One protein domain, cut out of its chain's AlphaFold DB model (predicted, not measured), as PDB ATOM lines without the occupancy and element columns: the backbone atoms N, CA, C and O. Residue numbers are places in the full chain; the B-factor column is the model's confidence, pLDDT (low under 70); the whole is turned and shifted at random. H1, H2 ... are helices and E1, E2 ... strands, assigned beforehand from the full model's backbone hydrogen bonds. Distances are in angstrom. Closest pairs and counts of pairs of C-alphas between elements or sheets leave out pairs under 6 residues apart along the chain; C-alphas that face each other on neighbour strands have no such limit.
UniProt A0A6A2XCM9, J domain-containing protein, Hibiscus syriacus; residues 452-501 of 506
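AT A GLANCE: This is residues 452 to 501 of the 506 residues of the protein "J domain-containing protein" of Hibiscus syriacus (UniProt A0A6A2XCM9). A small head at one end and one helical arm leading off from it: the head holds a short two-strand hairpin, E1 and E2, with residues 452 to 461 as a loop at the same end, and H1 is the arm, which makes much of the length. Residues 490 to 495, of which 490 to 493 belong to H1, stick out free of the rest. The printed part has 50 residues, with two named strands and one named helix in the order E1, E2, H1; the strands form an antiparallel sheet. The class is mixed, helices and strands, but under half of the residues are in named elements. The whole is loose, with a radius of gyration of the C-alphas of 13.8 A and spans of 42 by 17 by 15 A.

HOW THE PARTS SIT: Strand E1, residues 462 to 467, and strand E2, residues 473 to 475, are antiparallel neighbours at 135 degrees and form a hairpin with a tight link. C-alphas 466 and 474 face each other at 4.4 A. N 475 and O 465, 2.8 A, and N 462 and O 475, 2.9 A, are within hydrogen-bond range. A short link of 6 residues leads from E2 to helix H1, residues 482 to 493. E1 and H1 are apart. In H1 every O i to N i+4 pair is within hydrogen-bond range.

IN THESE COORDINATES: E1 begins at C-alpha 462, (390.662, 233.047, 236.314), and is 10.8 A long from first to last C-alpha. E2 measures 6.8 A. H1 measures 16.3 A and ends at C-alpha 493, (395.454, 237.203, 206.192).

THE WHOLE: The C-alphas of Pro 456 and Asn 501, the two farthest apart, are 45.1 A apart. The printed part has no cut, and neither link is long. The mean pLDDT of the printed part is 75.6; residues 455, 491, 493 and 495 to 501 are under 70.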
ATOM      1  N   PRO A 452     400.512 242.397 235.548       72.62
ATOM      2  CA  PRO A 452     399.369 241.705 236.135       72.62
ATOM      3  C   PRO A 452     398.248 242.671 236.539       72.62
ATOM      4  O   PRO A 452     398.504 243.725 237.131       72.62
ATOM      5  N   MET A 453     396.993 242.286 236.278       72.38
ATOM      6  CA  MET A 453     395.829 243.063 236.711       72.38
ATOM      7  C   MET A 453     395.785 243.189 238.236       72.38
ATOM      8  O   MET A 453     396.085 242.249 238.972       72.38
ATOM      9  N   LYS A 454     395.370 244.362 238.717       75.62
ATOM     10  CA  LYS A 454     395.138 244.622 240.142       75.62
ATOM     11  C   LYS A 454     393.649 244.466 240.450       75.62
ATOM     12  O   LYS A 454     392.804 244.831 239.639       75.62
ATOM     13  N   HIS A 455     393.333 243.940 241.630       65.69
ATOM     14  CA  HIS A 455     391.958 243.782 242.114       65.69
ATOM     15  C   HIS A 455     391.194 245.129 242.093       65.69
ATOM     16  O   HIS A 455     391.791 246.151 242.451       65.69
ATOM     17  N   PRO A 456     389.881 245.165 241.766       73.50
ATOM     18  CA  PRO A 456     388.938 244.047 241.602       73.50
ATOM     19  C   PRO A 456     388.968 243.356 240.239       73.50
ATOM     20  O   PRO A 456     388.923 244.004 239.197       73.50
ATOM     21  N   TYR A 457     388.977 242.021 240.263       76.19
ATOM     22  CA  TYR A 457     389.033 241.216 239.049       76.19
ATOM     23  C   TYR A 457     387.673 241.146 238.329       76.19
ATOM     24  O   TYR A 457     386.625 241.028 238.975       76.19
ATOM     25  N   PRO A 458     387.661 241.199 236.988       77.31
ATOM     26  CA  PRO A 458     386.453 241.004 236.198       77.31
ATOM     27  C   PRO A 458     386.001 239.534 236.198       77.31
ATOM     28  O   PRO A 458     386.789 238.624 236.415       77.31
ATOM     29  N   LYS A 459     384.722 239.274 235.886       78.19
ATOM     30  CA  LYS A 459     384.117 237.920 235.941       78.19
ATOM     31  C   LYS A 459     384.773 236.862 235.043       78.19
ATOM     32  O   LYS A 459     384.519 235.681 235.232       78.19
ATOM     33  N   TRP A 460     385.522 237.288 234.028       78.00
ATOM     34  CA  TRP A 460     386.224 236.403 233.096       78.00
ATOM     35  C   TRP A 460     387.647 236.059 233.556       78.00
ATOM     36  O   TRP A 460     388.286 235.228 232.921       78.00
ATOM     37  N   TYR A 461     388.143 236.711 234.613       82.31
ATOM     38  CA  TYR A 461     389.477 236.490 235.153       82.31
ATOM     39  C   TYR A 461     389.501 235.195 235.967       82.31
ATOM     40  O   TYR A 461     388.744 235.046 236.927       82.31
ATOM     41  N   ASP A 462     390.383 234.280 235.589       82.56
ATOM     42  CA  ASP A 462     390.662 233.047 236.314       82.56
ATOM     43  C   ASP A 462     392.056 233.133 236.949       82.56
ATOM     44  O   ASP A 462     393.070 233.245 236.260       82.56
ATOM     45  N   GLU A 463     392.095 233.078 238.281       85.75
ATOM     46  CA  GLU A 463     393.321 233.128 239.086       85.75
ATOM     47  C   GLU A 463     394.267 231.943 238.818       85.75
ATOM     48  O   GLU A 463     395.456 232.045 239.113       85.75
ATOM     49  N   ASN A 464     393.767 230.845 238.237       84.31
ATOM     50  CA  ASN A 464     394.549 229.641 237.929       84.31
ATOM     51  C   ASN A 464     394.962 229.539 236.452       84.31
ATOM     52  O   ASN A 464     395.792 228.701 236.095       84.31
ATOM     53  N   ALA A 465     394.379 230.367 235.587       86.50
ATOM     54  CA  ALA A 465     394.688 230.397 234.165       86.50
ATOM     55  C   ALA A 465     395.893 231.305 233.907       86.50
ATOM     56  O   ALA A 465     395.981 232.381 234.491       86.50
ATOM     57  N   HIS A 466     396.796 230.914 233.007       86.69
ATOM     58  CA  HIS A 466     397.956 231.729 232.635       86.69
ATOM     59  C   HIS A 466     398.132 231.793 231.119       86.69
ATOM     60  O   HIS A 466     397.881 230.822 230.400       86.69
ATOM     61  N   CYS A 467     398.584 232.944 230.621       84.25
ATOM     62  CA  CYS A 467     398.761 233.162 229.191       84.25
ATOM     63  C   CYS A 467     400.243 233.228 228.818       84.25
ATOM     64  O   CYS A 467     400.926 234.213 229.107       84.25
ATOM     65  N   GLU A 468     400.740 232.210 228.111       80.00
ATOM     66  CA  GLU A 468     402.129 232.155 227.628       80.00
ATOM     67  C   GLU A 468     402.476 233.316 226.685       80.00
ATOM     68  O   GLU A 468     403.571 233.874 226.759       80.00
ATOM     69  N   TYR A 469     401.523 233.739 225.844       80.19
ATOM     70  CA  TYR A 469     401.714 234.882 224.950       80.19
ATOM     71  C   TYR A 469     401.983 236.180 225.724       80.19
ATOM     72  O   TYR A 469     402.708 237.043 225.239       80.19
ATOM     73  N   HIS A 470     401.466 236.289 226.947       80.00
ATOM     74  CA  HIS A 470     401.646 237.434 227.834       80.00
ATOM     75  C   HIS A 470     402.785 237.263 228.850       80.00
ATOM     76  O   HIS A 470     402.823 237.944 229.871       80.00
ATOM     77  N   GLY A 471     403.719 236.340 228.599       77.56
ATOM     78  CA  GLY A 471     404.820 236.063 229.523       77.56
ATOM     79  C   GLY A 471     404.387 235.297 230.778       77.56
ATOM     80  O   GLY A 471     405.058 235.387 231.801       77.56
ATOM     81  N   GLY A 472     403.277 234.553 230.712       81.12
ATOM     82  CA  GLY A 472     402.788 233.702 231.802       81.12
ATOM     83  C   GLY A 472     401.933 234.422 232.846       81.12
ATOM     84  O   GLY A 472     401.761 233.908 233.947       81.12
ATOM     85  N   VAL A 473     401.400 235.606 232.529       80.69
ATOM     86  CA  VAL A 473     400.532 236.372 233.440       80.69
ATOM     87  C   VAL A 473     399.218 235.628 233.703       80.69
ATOM     88  O   VAL A 473     398.654 235.014 232.791       80.69
ATOM     89  N   LEU A 474     398.745 235.698 234.953       83.19
ATOM     90  CA  LEU A 474     397.503 235.074 235.409       83.19
ATOM     91  C   LEU A 474     396.262 235.818 234.888       83.19
ATOM     92  O   LEU A 474     396.277 237.038 234.729       83.19
ATOM     93  N   GLY A 475     395.182 235.080 234.637       86.69
ATOM     94  CA  GLY A 475     393.864 235.618 234.300       86.69
ATOM     95  C   GLY A 475     393.153 234.881 233.168       86.69
ATOM     96  O   GLY A 475     391.936 234.727 233.220       86.69
ATOM     97  N   HIS A 476     393.868 234.436 232.132       82.38
ATOM     98  CA  HIS A 476     393.282 233.703 231.001       82.38
ATOM     99  C   HIS A 476     394.302 232.774 230.332       82.38
ATOM    100  O   HIS A 476     395.496 233.042 230.369       82.38
ATOM    101  N   ASN A 477     393.833 231.706 229.680       87.38
ATOM    102  CA  ASN A 477     394.681 230.791 228.904       87.38
ATOM    103  C   ASN A 477     394.968 231.330 227.495       87.38
ATOM    104  O   ASN A 477     394.206 232.142 226.966       87.38
ATOM    105  N   ILE A 478     396.013 230.815 226.835       82.50
ATOM    106  CA  ILE A 478     396.383 231.207 225.462       82.50
ATOM    107  C   ILE A 478     395.242 231.020 224.443       82.50
ATOM    108  O   ILE A 478     395.083 231.836 223.538       82.50
ATOM    109  N   GLU A 479     394.393 230.006 224.619       81.31
ATOM    110  CA  GLU A 479     393.233 229.750 223.749       81.31
ATOM    111  C   GLU A 479     392.177 230.864 223.824       81.31
ATOM    112  O   GLU A 479     391.556 231.220 222.818       81.31
ATOM    113  N   ASN A 480     392.033 231.469 225.004       80.88
ATOM    114  CA  ASN A 480     391.117 232.578 225.266       80.88
ATOM    115  C   ASN A 480     391.804 233.950 225.134       80.88
ATOM    116  O   ASN A 480     391.201 234.984 225.421       80.88
ATOM    117  N   CYS A 481     393.053 233.982 224.664       81.62
ATOM    118  CA  CYS A 481     393.823 235.203 224.481       81.62
ATOM    119  C   CYS A 481     393.433 235.911 223.175       81.62
ATOM    120  O   CYS A 481     393.785 235.502 222.063       81.62
ATOM    121  N   TYR A 482     392.690 237.011 223.296       79.94
ATOM    122  CA  TYR A 482     392.189 237.748 222.135       79.94
ATOM    123  C   TYR A 482     393.305 238.437 221.329       79.94
ATOM    124  O   TYR A 482     393.265 238.446 220.095       79.94
ATOM    125  N   THR A 483     394.322 238.974 222.009       75.81
ATOM    126  CA  THR A 483     395.512 239.593 221.396       75.81
ATOM    127  C   THR A 483     396.270 238.579 220.537       75.81
ATOM    128  O   THR A 483     396.512 238.838 219.355       75.81
ATOM    129  N   PHE A 484     396.524 237.382 221.071       79.25
ATOM    130  CA  PHE A 484     397.134 236.277 220.332       79.25
ATOM    131  C   PHE A 484     396.296 235.865 219.111       79.25
ATOM    132  O   PHE A 484     396.814 235.765 217.994       79.25
ATOM    133  N   LYS A 485     394.974 235.716 219.275       83.94
ATOM    134  CA  LYS A 485     394.055 235.354 218.184       83.94
ATOM    135  C   LYS A 485     394.066 236.374 217.042       83.94
ATOM    136  O   LYS A 485     394.066 235.978 215.875       83.94
ATOM    137  N   ARG A 486     394.120 237.676 217.348       76.06
ATOM    138  CA  ARG A 486     394.224 238.741 216.331       76.06
ATOM    139  C   ARG A 486     395.537 238.678 215.560       76.06
ATOM    140  O   ARG A 486     395.529 238.865 214.346       76.06
ATOM    141  N   ILE A 487     396.646 238.388 216.234       73.81
ATOM    142  CA  ILE A 487     397.953 238.251 215.581       73.81
ATOM    143  C   ILE A 487     397.959 237.035 214.659       73.81
ATOM    144  O   ILE A 487     398.331 237.164 213.493       73.81
ATOM    145  N   MET A 488     397.450 235.892 215.119       74.38
ATOM    146  CA  MET A 488     397.289 234.695 214.284       74.38
ATOM    147  C   MET A 488     396.405 234.957 213.057       74.38
ATOM    148  O   MET A 488     396.724 234.521 211.950       74.38
ATOM    149  N   GLN A 489     395.316 235.712 213.219       73.69
ATOM    150  CA  GLN A 489     394.469 236.131 212.100       73.69
ATOM    151  C   GLN A 489     395.197 237.077 211.136       73.69
ATOM    152  O   GLN A 489     395.090 236.895 209.925       73.69
ATOM    153  N   LYS A 490     395.978 238.041 211.637       71.69
ATOM    154  CA  LYS A 490     396.795 238.940 210.805       71.69
ATOM    155  C   LYS A 490     397.827 238.155 209.993       71.69
ATOM    156  O   LYS A 490     397.928 238.363 208.788       71.69
ATOM    157  N   MET A 491     398.510 237.196 210.620       69.69
ATOM    158  CA  MET A 491     399.471 236.314 209.949       69.69
ATOM    159  C   MET A 491     398.808 235.436 208.882       69.69
ATOM    160  O   MET A 491     399.357 235.271 207.794       69.69
ATOM    161  N   ARG A 492     397.601 234.924 209.150       71.62
ATOM    162  CA  ARG A 492     396.801 234.184 208.162       71.62
ATOM    163  C   ARG A 492     396.401 235.066 206.978       71.62
ATOM    164  O   ARG A 492     396.588 234.666 205.835       71.62
ATOM    165  N   ASN A 493     395.895 236.270 207.235       69.38
ATOM    166  CA  ASN A 493     395.454 237.203 206.192       69.38
ATOM    167  C   ASN A 493     396.619 237.702 205.324       69.38
ATOM    168  O   ASN A 493     396.438 237.971 204.141       69.38
ATOM    169  N   GLN A 494     397.818 237.791 205.901       70.56
ATOM    170  CA  GLN A 494     399.055 238.120 205.190       70.56
ATOM    171  C   GLN A 494     399.718 236.893 204.538       70.56
ATOM    172  O   GLN A 494     400.784 237.024 203.938       70.56
ATOM    173  N   ASN A 495     399.085 235.713 204.613       67.56
ATOM    174  CA  ASN A 495     399.574 234.442 204.071       67.56
ATOM    175  C   ASN A 495     400.938 233.994 204.640       67.56
ATOM    176  O   ASN A 495     401.639 233.196 204.023       67.56
ATOM    177  N   TRP A 496     401.320 234.487 205.825       66.50
ATOM    178  CA  TRP A 496     402.558 234.102 206.516       66.50
ATOM    179  C   TRP A 496     402.465 232.703 207.133       66.50
ATOM    180  O   TRP A 496     403.481 232.042 207.328       66.50
ATOM    181  N   ILE A 497     401.242 232.250 207.421       57.72
ATOM    182  CA  ILE A 497     400.933 230.908 207.912       57.72
ATOM    183  C   ILE A 497     399.812 230.355 207.034       57.72
ATOM    184  O   ILE A 497     398.711 230.910 207.003       57.72
ATOM    185  N   ASN A 498     400.089 229.272 206.307       52.34
ATOM    186  CA  ASN A 498     399.127 228.614 205.428       52.34
ATOM    187  C   ASN A 498     398.820 227.211 205.968       52.34
ATOM    188  O   ASN A 498     399.703 226.361 206.034       52.34
ATOM    189  N   PHE A 499     397.569 226.976 206.366       60.66
ATOM    190  CA  PHE A 499     397.131 225.697 206.937       60.66
ATOM    191  C   PHE A 499     396.717 224.669 205.868       60.66
ATOM    192  O   PHE A 499     396.313 223.559 206.207       60.66
ATOM    193  N   ASN A 500     396.857 224.988 204.576       50.19
ATOM    194  CA  ASN A 500     396.401 224.127 203.477       50.19
ATOM    195  C   ASN A 500     397.293 222.897 203.207       50.19
ATOM    196  O   ASN A 500     397.132 222.260 202.173       50.19
ATOM    197  N   ASN A 501     398.192 222.519 204.120       45.91
ATOM    198  CA  ASN A 501     399.031 221.320 203.999       45.91
ATOM    199  C   ASN A 501     398.938 220.390 205.222       45.91
ATOM    200  O   ASN A 501     399.927 219.787 205.621       45.91
TER     201      ASN A 501